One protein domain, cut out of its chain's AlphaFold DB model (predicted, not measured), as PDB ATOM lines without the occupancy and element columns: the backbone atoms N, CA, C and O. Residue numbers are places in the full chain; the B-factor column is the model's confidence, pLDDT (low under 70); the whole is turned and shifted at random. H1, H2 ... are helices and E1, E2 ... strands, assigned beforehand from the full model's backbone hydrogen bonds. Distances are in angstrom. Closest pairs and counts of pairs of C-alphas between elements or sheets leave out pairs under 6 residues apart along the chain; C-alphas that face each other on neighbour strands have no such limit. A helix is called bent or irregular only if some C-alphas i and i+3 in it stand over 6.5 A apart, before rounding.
ATOM      1  N   GLU A   9     249.005 229.216 181.356       94.19
ATOM      2  CA  GLU A   9     248.751 230.217 180.324       94.19
ATOM      3  C   GLU A   9     247.518 229.896 179.469       94.19
ATOM      4  O   GLU A   9     246.755 230.804 179.152       94.19
ATOM      5  N   PHE A  10     247.249 228.624 179.161       94.56
ATOM      6  CA  PHE A  10     246.032 228.234 178.441       94.56
ATOM      7  C   PHE A  10     244.793 228.337 179.327       94.56
ATOM      8  O   PHE A  10     243.725 228.712 178.852       94.56
ATOM      9  N   VAL A  11     244.938 228.068 180.626       94.12
ATOM     10  CA  VAL A  11     243.850 228.220 181.603       94.12
ATOM     11  C   VAL A  11     243.444 229.691 181.744       94.12
ATOM     12  O   VAL A  11     242.258 229.996 181.858       94.12
ATOM     13  N   LEU A  12     244.420 230.606 181.743       94.50
ATOM     14  CA  LEU A  12     244.191 232.033 181.989       94.50
ATOM     15  C   LEU A  12     243.889 232.843 180.726       94.50
ATOM     16  O   LEU A  12     243.087 233.772 180.787       94.50
ATOM     17  N   PHE A  13     244.529 232.516 179.604       95.06
ATOM     18  CA  PHE A  13     244.474 233.312 178.374       95.06
ATOM     19  C   PHE A  13     243.838 232.563 177.194       95.06
ATOM     20  O   PHE A  13     243.751 233.113 176.102       95.06
ATOM     21  N   GLY A  14     243.379 231.323 177.391       94.25
ATOM     22  CA  GLY A  14     242.645 230.577 176.371       94.25
ATOM     23  C   GLY A  14     241.302 231.231 176.038       94.25
ATOM     24  O   GLY A  14     240.474 231.484 176.921       94.25
ATOM     25  N   GLU A  15     241.061 231.475 174.751       94.25
ATOM     26  CA  GLU A  15     239.870 232.153 174.224       94.25
ATOM     27  C   GLU A  15     238.796 231.169 173.721       94.25
ATOM     28  O   GLU A  15     238.320 231.252 172.592       94.25
ATOM     29  N   ASP A  16     238.369 230.229 174.566       89.44
ATOM     30  CA  ASP A  16     237.224 229.369 174.247       89.44
ATOM     31  C   ASP A  16     235.907 230.160 174.202       89.44
ATOM     32  O   ASP A  16     235.627 231.012 175.060       89.44
ATOM     33  N   ALA A  17     235.068 229.842 173.217       93.31
ATOM     34  CA  ALA A  17     233.750 230.442 173.048       93.31
ATOM     35  C   ALA A  17     232.732 229.944 174.096       93.31
ATOM     36  O   ALA A  17     232.958 228.968 174.811       93.31
ATOM     37  N   SER A  18     231.568 230.600 174.147       94.00
ATOM     38  CA  SER A  18     230.406 230.175 174.951       94.00
ATOM     39  C   SER A  18     230.627 230.165 176.471       94.00
ATOM     40  O   SER A  18     230.005 229.383 177.188       94.00
ATOM     41  N   ARG A  19     231.481 231.060 176.979       94.25
ATOM     42  CA  ARG A  19     231.726 231.260 178.417       94.25
ATOM     43  C   ARG A  19     231.200 232.619 178.869       94.25
ATOM     44  O   ARG A  19     231.310 233.606 178.145       94.25
ATOM     45  N   VAL A  20     230.647 232.670 180.078       95.06
ATOM     46  CA  VAL A  20     230.172 233.903 180.720       95.06
ATOM     47  C   VAL A  20     230.680 233.931 182.156       95.06
ATOM     48  O   VAL A  20     230.631 232.919 182.852       95.06
ATOM     49  N   VAL A  21     231.137 235.098 182.609       96.06
ATOM     50  CA  VAL A  21     231.473 235.361 184.012       96.06
ATOM     51  C   VAL A  21     230.416 236.297 184.585       96.06
ATOM     52  O   VAL A  21     230.098 237.316 183.975       96.06
ATOM     53  N   MET A  22     229.863 235.956 185.750       96.50
ATOM     54  CA  MET A  22     228.883 236.792 186.444       96.50
ATOM     55  C   MET A  22     229.204 236.903 187.934       96.50
ATOM     56  O   MET A  22     229.638 235.938 188.560       96.50
ATOM     57  N   SER A  23     228.932 238.072 188.508       97.75
ATOM     58  CA  SER A  23     228.828 238.260 189.956       97.75
ATOM     59  C   SER A  23     227.381 238.051 190.401       97.75
ATOM     60  O   SER A  23     226.456 238.463 189.701       97.75
ATOM     61  N   CYS A  24     227.169 237.475 191.582       97.50
ATOM     62  CA  CYS A  24     225.836 237.312 192.159       97.50
ATOM     63  C   CYS A  24     225.874 237.444 193.683       97.50
ATOM     64  O   CYS A  24     226.925 237.260 194.297       97.50
ATOM     65  N   ASP A  25     224.719 237.732 194.285       97.75
ATOM     66  CA  ASP A  25     224.527 237.528 195.722       97.75
ATOM     67  C   ASP A  25     224.673 236.022 196.032       97.75
ATOM     68  O   ASP A  25     223.988 235.216 195.385       97.75
ATOM     69  N   PRO A  26     225.520 235.616 197.001       96.81
ATOM     70  CA  PRO A  26     225.668 234.218 197.401       96.81
ATOM     71  C   PRO A  26     224.348 233.506 197.726       96.81
ATOM     72  O   PRO A  26     224.236 232.302 197.490       96.81
ATOM     73  N   ALA A  27     223.326 234.229 198.201       98.12
ATOM     74  CA  ALA A  27     221.996 233.676 198.461       98.12
ATOM     75  C   ALA A  27     221.317 233.119 197.194       98.12
ATOM     76  O   ALA A  27     220.512 232.191 197.276       98.12
ATOM     77  N   ASN A  28     221.674 233.631 196.013       98.19
ATOM     78  CA  ASN A  28     221.123 233.196 194.728       98.19
ATOM     79  C   ASN A  28     221.921 232.057 194.071       98.19
ATOM     80  O   ASN A  28     221.468 231.495 193.072       98.19
ATOM     81  N   LEU A  29     223.084 231.676 194.618       97.56
ATOM     82  CA  LEU A  29     223.993 230.704 193.998       97.56
ATOM     83  C   LEU A  29     223.315 229.356 193.712       97.56
ATOM     84  O   LEU A  29     223.496 228.783 192.635       97.56
ATOM     85  N   ALA A  30     222.516 228.852 194.655       97.94
ATOM     86  CA  ALA A  30     221.814 227.580 194.492       97.94
ATOM     87  C   ALA A  30     220.813 227.623 193.323       97.94
ATOM     88  O   ALA A  30     220.791 226.713 192.493       97.94
ATOM     89  N   GLY A  31     220.037 228.707 193.218       98.19
ATOM     90  CA  GLY A  31     219.086 228.907 192.124       98.19
ATOM     91  C   GLY A  31     219.778 229.049 190.767       98.19
ATOM     92  O   GLY A  31     219.352 228.436 189.790       98.19
ATOM     93  N   ILE A  32     220.897 229.779 190.712       97.88
ATOM     94  CA  ILE A  32     221.707 229.919 189.493       97.88
ATOM     95  C   ILE A  32     222.218 228.552 189.025       97.88
ATOM     96  O   ILE A  32     222.040 228.200 187.858       97.88
ATOM     97  N   LYS A  33     222.788 227.740 189.928       97.75
ATOM     98  CA  LYS A  33     223.258 226.385 189.591       97.75
ATOM     99  C   LYS A  33     222.125 225.473 189.117       97.75
ATOM    100  O   LYS A  33     222.327 224.691 188.192       97.75
ATOM    101  N   GLN A  34     220.933 225.595 189.700       98.31
ATOM    102  CA  GLN A  34     219.761 224.837 189.262       98.31
ATOM    103  C   GLN A  34     219.346 225.202 187.827       98.31
ATOM    104  O   GLN A  34     219.055 224.313 187.025       98.31
ATOM    105  N   ILE A  35     219.341 226.494 187.486       98.12
ATOM    106  CA  ILE A  35     219.035 226.963 186.127       98.12
ATOM    107  C   ILE A  35     220.107 226.483 185.144       98.12
ATOM    108  O   ILE A  35     219.766 225.941 184.096       98.12
ATOM    109  N   ALA A  36     221.391 226.617 185.484       97.69
ATOM    110  CA  ALA A  36     222.485 226.148 184.636       97.69
ATOM    111  C   ALA A  36     222.370 224.640 184.342       97.69
ATOM    112  O   ALA A  36     222.386 224.233 183.179       97.69
ATOM    113  N   ALA A  37     222.119 223.824 185.373       97.69
ATOM    114  CA  ALA A  37     221.923 222.382 185.233       97.69
ATOM    115  C   ALA A  37     220.727 222.026 184.333       97.69
ATOM    116  O   ALA A  37     220.836 221.127 183.497       97.69
ATOM    117  N   LYS A  38     219.607 222.760 184.440       98.50
ATOM    118  CA  LYS A  38     218.434 222.589 183.560       98.50
ATOM    119  C   LYS A  38     218.781 222.772 182.079       98.50
ATOM    120  O   LYS A  38     218.155 222.144 181.229       98.50
ATOM    121  N   HIS A  39     219.756 223.621 181.776       97.69
ATOM    122  CA  HIS A  39     220.218 223.899 180.418       97.69
ATOM    123  C   HIS A  39     221.510 223.157 180.050       97.69
ATOM    124  O   HIS A  39     222.098 223.451 179.014       97.69
ATOM    125  N   SER A  40     221.948 222.193 180.871       97.38
ATOM    126  CA  SER A  40     223.192 221.437 180.666       97.38
ATOM    127  C   SER A  40     224.438 222.324 180.545       97.38
ATOM    128  O   SER A  40     225.384 221.993 179.836       97.38
ATOM    129  N   VAL A  41     224.441 223.450 181.260       96.69
ATOM    130  CA  VAL A  41     225.571 224.378 181.349       96.69
ATOM    131  C   VAL A  41     226.291 224.157 182.677       96.69
ATOM    132  O   VAL A  41     225.658 224.105 183.734       96.69
ATOM    133  N   ALA A  42     227.618 224.034 182.634       94.38
ATOM    134  CA  ALA A  42     228.446 223.985 183.835       94.38
ATOM    135  C   ALA A  42     228.509 225.370 184.504       94.38
ATOM    136  O   ALA A  42     228.646 226.388 183.826       94.38
ATOM    137  N   ALA A  43     228.406 225.408 185.834       96.12
ATOM    138  CA  ALA A  43     228.448 226.644 186.611       96.12
ATOM    139  C   ALA A  43     229.311 226.470 187.866       96.12
ATOM    140  O   ALA A  43     228.873 225.904 188.876       96.12
ATOM    141  N   ASP A  44     230.524 227.009 187.800       94.44
ATOM    142  CA  ASP A  44     231.514 226.953 188.870       94.44
ATOM    143  C   ASP A  44     231.672 228.299 189.578       94.44
ATOM    144  O   ASP A  44     231.492 229.369 188.998       94.44
ATOM    145  N   VAL A  45     232.025 228.239 190.864       96.06
ATOM    146  CA  VAL A  45     232.374 229.432 191.643       96.06
ATOM    147  C   VAL A  45     233.861 229.699 191.451       96.06
ATOM    148  O   VAL A  45     234.692 228.893 191.864       96.06
ATOM    149  N   LEU A  46     234.193 230.834 190.835       95.56
ATOM    150  CA  LEU A  46     235.584 231.228 190.596       95.56
ATOM    151  C   LEU A  46     236.231 231.898 191.816       95.56
ATOM    152  O   LEU A  46     237.434 231.751 192.025       95.56
ATOM    153  N   GLY A  47     235.438 232.619 192.613       95.88
ATOM    154  CA  GLY A  47     235.903 233.378 193.770       95.88
ATOM    155  C   GLY A  47     234.893 234.439 194.202       95.88
ATOM    156  O   GLY A  47     233.691 234.287 193.983       95.88
ATOM    157  N   GLU A  48     235.399 235.516 194.791       96.69
ATOM    158  CA  GLU A  48     234.630 236.651 195.299       96.69
ATOM    159  C   GLU A  48     235.130 237.974 194.705       96.69
ATOM    160  O   GLU A  48     236.276 238.092 194.266       96.69
ATOM    161  N   THR A  49     234.264 238.985 194.671       96.88
ATOM    162  CA  THR A  49     234.648 240.333 194.244       96.88
ATOM    163  C   THR A  49     235.403 241.038 195.360       96.88
ATOM    164  O   THR A  49     234.935 241.071 196.498       96.88
ATOM    165  N   VAL A  50     236.522 241.670 195.024       95.00
ATOM    166  CA  VAL A  50     237.384 242.368 195.983       95.00
ATOM    167  C   VAL A  50     237.709 243.779 195.509       95.00
ATOM    168  O   VAL A  50     237.565 244.117 194.334       95.00
ATOM    169  N   ILE A  51     238.181 244.606 196.439       96.44
ATOM    170  CA  ILE A  51     238.720 245.936 196.158       96.44
ATOM    171  C   ILE A  51     240.247 245.866 196.273       96.44
ATOM    172  O   ILE A  51     240.786 245.175 197.136       96.44
ATOM    173  N   GLY A  52     240.962 246.614 195.432       97.12
ATOM    174  CA  GLY A  52     242.409 246.797 195.555       97.12
ATOM    175  C   GLY A  52     243.222 245.815 194.717       97.12
ATOM    176  O   GLY A  52     243.702 246.205 193.656       97.12
ATOM    177  N   THR A  53     243.393 244.579 195.182       98.12
ATOM    178  CA  THR A  53     244.274 243.577 194.553       98.12
ATOM    179  C   THR A  53     243.463 242.413 194.012       98.12
ATOM    180  O   THR A  53     242.689 241.814 194.750       98.12
ATOM    181  N   ILE A  54     243.672 242.068 192.742       97.25
ATOM    182  CA  ILE A  54     243.159 240.823 192.172       97.25
ATOM    183  C   ILE A  54     244.179 239.708 192.414       97.25
ATOM    184  O   ILE A  54     245.370 239.878 192.147       97.25
ATOM    185  N   GLU A  55     243.708 238.572 192.923       97.94
ATOM    186  CA  GLU A  55     244.497 237.353 193.081       97.94
ATOM    187  C   GLU A  55     243.841 236.220 192.290       97.94
ATOM    188  O   GLU A  55     242.651 235.950 192.446       97.94
ATOM    189  N   ILE A  56     244.621 235.541 191.448       97.25
ATOM    190  CA  ILE A  56     244.168 234.383 190.675       97.25
ATOM    191  C   ILE A  56     245.048 233.189 191.021       97.25
ATOM    192  O   ILE A  56     246.278 233.258 190.934       97.25
ATOM    193  N   LYS A  57     244.407 232.078 191.396       97.19
ATOM    194  CA  LYS A  57     245.072 230.813 191.727       97.19
ATOM    195  C   LYS A  57     244.743 229.722 190.719       97.19
ATOM    196  O   LYS A  57     243.563 229.435 190.489       97.19
ATOM    197  N   VAL A  58     245.778 229.058 190.217       96.56
ATOM    198  CA  VAL A  58     245.687 227.833 189.410       96.56
ATOM    199  C   VAL A  58     246.250 226.688 190.247       96.56
ATOM    200  O   VAL A  58     247.342 226.808 190.798       96.56
ATOM    201  N   ASP A  59     245.466 225.626 190.443       95.31
ATOM    202  CA  ASP A  59     245.806 224.489 191.319       95.31
ATOM    203  C   ASP A  59     246.259 224.910 192.729       95.31
ATOM    204  O   ASP A  59     247.213 224.392 193.305       95.31
ATOM    205  N   GLY A  60     245.592 225.928 193.282       94.50
ATOM    206  CA  GLY A  60     245.896 226.479 194.606       94.50
ATOM    207  C   GLY A  60     247.157 227.351 194.672       94.50
ATOM    208  O   GLY A  60     247.398 227.973 195.705       94.50
ATOM    209  N   ARG A  61     247.930 227.463 193.587       96.06
ATOM    210  CA  ARG A  61     249.135 228.299 193.506       96.06
ATOM    211  C   ARG A  61     248.792 229.663 192.918       96.06
ATOM    212  O   ARG A  61     248.077 229.742 191.922       96.06
ATOM    213  N   THR A  62     249.305 230.735 193.517       97.25
ATOM    214  CA  THR A  62     249.114 232.097 193.000       97.25
ATOM    215  C   THR A  62     249.807 232.241 191.647       97.25
ATOM    216  O   THR A  62     251.027 232.133 191.562       97.25
ATOM    217  N   ALA A  63     249.011 232.474 190.605       96.56
ATOM    218  CA  ALA A  63     249.477 232.719 189.243       96.56
ATOM    219  C   ALA A  63     249.506 234.220 188.925       96.56
ATOM    220  O   ALA A  63     250.421 234.693 188.261       96.56
ATOM    221  N   VAL A  64     248.533 234.977 189.444       96.62
ATOM    222  CA  VAL A  64     248.466 236.439 189.314       96.62
ATOM    223  C   VAL A  64     248.191 237.047 190.682       96.62
ATOM    224  O   VAL A  64     247.306 236.588 191.402       96.62
ATOM    225  N   SER A  65     248.933 238.095 191.022       97.81
ATOM    226  CA  SER A  65     248.639 238.988 192.141       97.81
ATOM    227  C   SER A  65     249.045 240.396 191.725       97.81
ATOM    228  O   SER A  65     250.219 240.652 191.460       97.81
ATOM    229  N   SER A  66     248.080 241.295 191.547       98.12
ATOM    230  CA  SER A  66     248.350 242.660 191.072       98.12
ATOM    231  C   SER A  66     247.291 243.639 191.545       98.12
ATOM    232  O   SER A  66     246.131 243.273 191.754       98.12
ATOM    233  N   LYS A  67     247.672 244.910 191.697       98.44
ATOM    234  CA  LYS A  67     246.693 245.951 192.005       98.44
ATOM    235  C   LYS A  67     245.815 246.186 190.783       98.44
ATOM    236  O   LYS A  67     246.314 246.414 189.685       98.44
ATOM    237  N   ILE A  68     244.506 246.242 190.992       97.94
ATOM    238  CA  ILE A  68     243.517 246.572 189.958       97.94
ATOM    239  C   ILE A  68     243.850 247.926 189.312       97.94
ATOM    240  O   ILE A  68     243.703 248.095 188.106       97.94
ATOM    241  N   ALA A  69     244.350 248.882 190.103       98.25
ATOM    242  CA  ALA A  69     244.754 250.191 189.603       98.25
ATOM    243  C   ALA A  69     245.904 250.121 188.580       98.25
ATOM    244  O   ALA A  69     245.873 250.869 187.611       98.25
ATOM    245  N   GLU A  70     246.878 249.228 188.775       98.19
ATOM    246  CA  GLU A  70     248.025 249.059 187.868       98.19
ATOM    247  C   GLU A  70     247.586 248.393 186.559       98.19
ATOM    248  O   GLU A  70     247.917 248.879 185.481       98.19
ATOM    249  N   LEU A  71     246.756 247.344 186.643       97.31
ATOM    250  CA  LEU A  71     246.187 246.680 185.464       97.31
ATOM    251  C   LEU A  71     245.350 247.648 184.618       97.31
ATOM    252  O   LEU A  71     245.479 247.679 183.395       97.31
ATOM    253  N   ARG A  72     244.523 248.469 185.276       97.88
ATOM    254  CA  ARG A  72     243.723 249.498 184.608       97.88
ATOM    255  C   ARG A  72     244.605 250.544 183.935       97.88
ATOM    256  O   ARG A  72     244.322 250.917 182.807       97.88
ATOM    257  N   ASP A  73     245.657 251.010 184.604       98.31
ATOM    258  CA  ASP A  73     246.552 252.024 184.040       98.31
ATOM    259  C   ASP A  73     247.226 251.539 182.750       98.31
ATOM    260  O   ASP A  73     247.222 252.255 181.751       98.31
ATOM    261  N   VAL A  74     247.734 250.300 182.752       97.81
ATOM    262  CA  VAL A  74     248.344 249.679 181.567       97.81
ATOM    263  C   VAL A  74     247.331 249.550 180.431       97.81
ATOM    264  O   VAL A  74     247.646 249.914 179.300       97.81
ATOM    265  N   TYR A  75     246.119 249.072 180.724       97.75
ATOM    266  CA  TYR A  75     245.070 248.893 179.719       97.75
ATOM    267  C   TYR A  75     244.654 250.221 179.071       97.75
ATOM    268  O   TYR A  75     244.705 250.355 177.850       97.75
ATOM    269  N   GLU A  76     244.306 251.225 179.881       98.12
ATOM    270  CA  GLU A  76     243.789 252.512 179.393       98.12
ATOM    271  C   GLU A  76     244.844 253.305 178.606       98.12
ATOM    272  O   GLU A  76     244.524 254.007 177.648       98.12
ATOM    273  N   LYS A  77     246.124 253.184 178.977       97.88
ATOM    274  CA  LYS A  77     247.216 253.932 178.337       97.88
ATOM    275  C   LYS A  77     247.860 253.216 177.153       97.88
ATOM    276  O   LYS A  77     248.699 253.829 176.487       97.88
ATOM    277  N   ALA A  78     247.524 251.952 176.887       97.25
ATOM    278  CA  ALA A  78     248.201 251.145 175.870       97.25
ATOM    279  C   ALA A  78     248.127 251.784 174.473       97.25
ATOM    280  O   ALA A  78     249.150 251.943 173.808       97.25
ATOM    281  N   LEU A  79     246.931 252.211 174.053       95.94
ATOM    282  CA  LEU A  79     246.727 252.811 172.732       95.94
ATOM    283  C   LEU A  79     247.401 254.187 172.605       95.94
ATOM    284  O   LEU A  79     248.028 254.471 171.590       95.94
ATOM    285  N   GLU A  80     247.318 255.027 173.641       96.12
ATOM    286  CA  GLU A  80     247.992 256.334 173.678       96.12
ATOM    287  C   GLU A  80     249.511 256.190 173.519       96.12
ATOM    288  O   GLU A  80     250.126 256.928 172.748       96.12
ATOM    289  N   HIS A  81     250.119 255.229 174.226       95.94
ATOM    290  CA  HIS A  81     251.551 254.959 174.108       95.94
ATOM    291  C   HIS A  81     251.916 254.473 172.710       95.94
ATOM    292  O   HIS A  81     252.877 254.987 172.139       95.94
ATOM    293  N   ALA A  82     251.137 253.542 172.151       95.38
ATOM    294  CA  ALA A  82     251.359 253.031 170.804       95.38
ATOM    295  C   ALA A  82     251.349 254.171 169.772       95.38
ATOM    296  O   ALA A  82     252.332 254.359 169.059       95.38
ATOM    297  N   LEU A  83     250.311 255.013 169.786       95.12
ATOM    298  CA  LEU A  83     250.168 256.135 168.854       95.12
ATOM    299  C   LEU A  83     251.278 257.188 168.995       95.12
ATOM    300  O   LEU A  83     251.720 257.757 168.005       95.12
ATOM    301  N   ARG A  84     251.759 257.461 170.214       94.12
ATOM    302  CA  ARG A  84     252.865 258.417 170.426       94.12
ATOM    303  C   ARG A  84     254.230 257.865 170.038       94.12
ATOM    304  O   ARG A  84     255.155 258.643 169.820       94.12
ATOM    305  N   SER A  85     254.366 256.543 170.018       88.38
ATOM    306  CA  SER A  85     255.598 255.862 169.627       88.38
ATOM    307  C   SER A  85     255.732 255.673 168.115       88.38
ATOM    308  O   SER A  85     256.821 255.338 167.650       88.38
ATOM    309  N   GLU A  86     254.667 255.919 167.345       77.81
ATOM    310  CA  GLU A  86     254.739 255.903 165.887       77.81
ATOM    311  C   GLU A  86     255.548 257.113 165.385       77.81
ATOM    312  O   GLU A  86     255.224 258.262 165.709       77.81
TER     313      GLU A  86
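This is residues 9 to 86 of the 93 residues of an uncharacterized protein of Acidobacteria bacterium (UniProt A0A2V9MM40). This is a drawn-out, open model with a helix at either end and a two-stranded hairpin, E1 and E2, between them. H3 follows E2 with no residue between them, turns away from the hairpin and sticks out with its residues 72 to 85, while H2 sits at the other end, joined to the rest by two long links, and the short H1 is near E1. The printed part has 78 residues, with named elements in the order H1, H2, E1, E2, H3; the sheet, E1 - E2, is antiparallel, and the class is mixed, helices and strands. It is only just loose, close to extended, with a radius of gyration of the C-alphas of 16.9 A, and spans 52 by 26 by 24 A.

Find C-alpha 9 at (248.751, 230.217, 180.324), where H1, residues 9 to 13, begins. Go on to H2, residues 26 to 38, 19.5 A long. Then come E1, residues 53 to 58, 16.6 A, and E2, residues 61 to 67, 17.9 A. H3, residues 68 to 85, runs 25.4 A to C-alpha 85 at (255.598, 255.862, 169.627).

Look first at the hairpin: E1 and E2 are antiparallel at 163 degrees, with N 54 and O 66 2.9 A apart, within hydrogen-bond range. The closest C-alphas of E1 and H3 are those of Thr 53 and Ile 68, 5.5 A apart. H1 and E1 are near each other, with 5 pairs of C-alphas within 10 A. H2 is apart from H1, E2 and H3. H2 and H3 are irregular: C-alphas 27 and 30, and 76 and 79, are each 7.3 A apart; H3 has a kink of 43 degrees near residue 79. Each O i to N i+4 pair is within hydrogen-bond range in H1, against 7 of 9 in H2 and 12 of 14 in H3.

The C-alphas farthest apart, those of Lys 38 and Glu 86, are 52.3 A apart. The links H1 to H2 and H2 to E1 are long. The printed part has no cut, and no printed residue is under 70 in pLDDT.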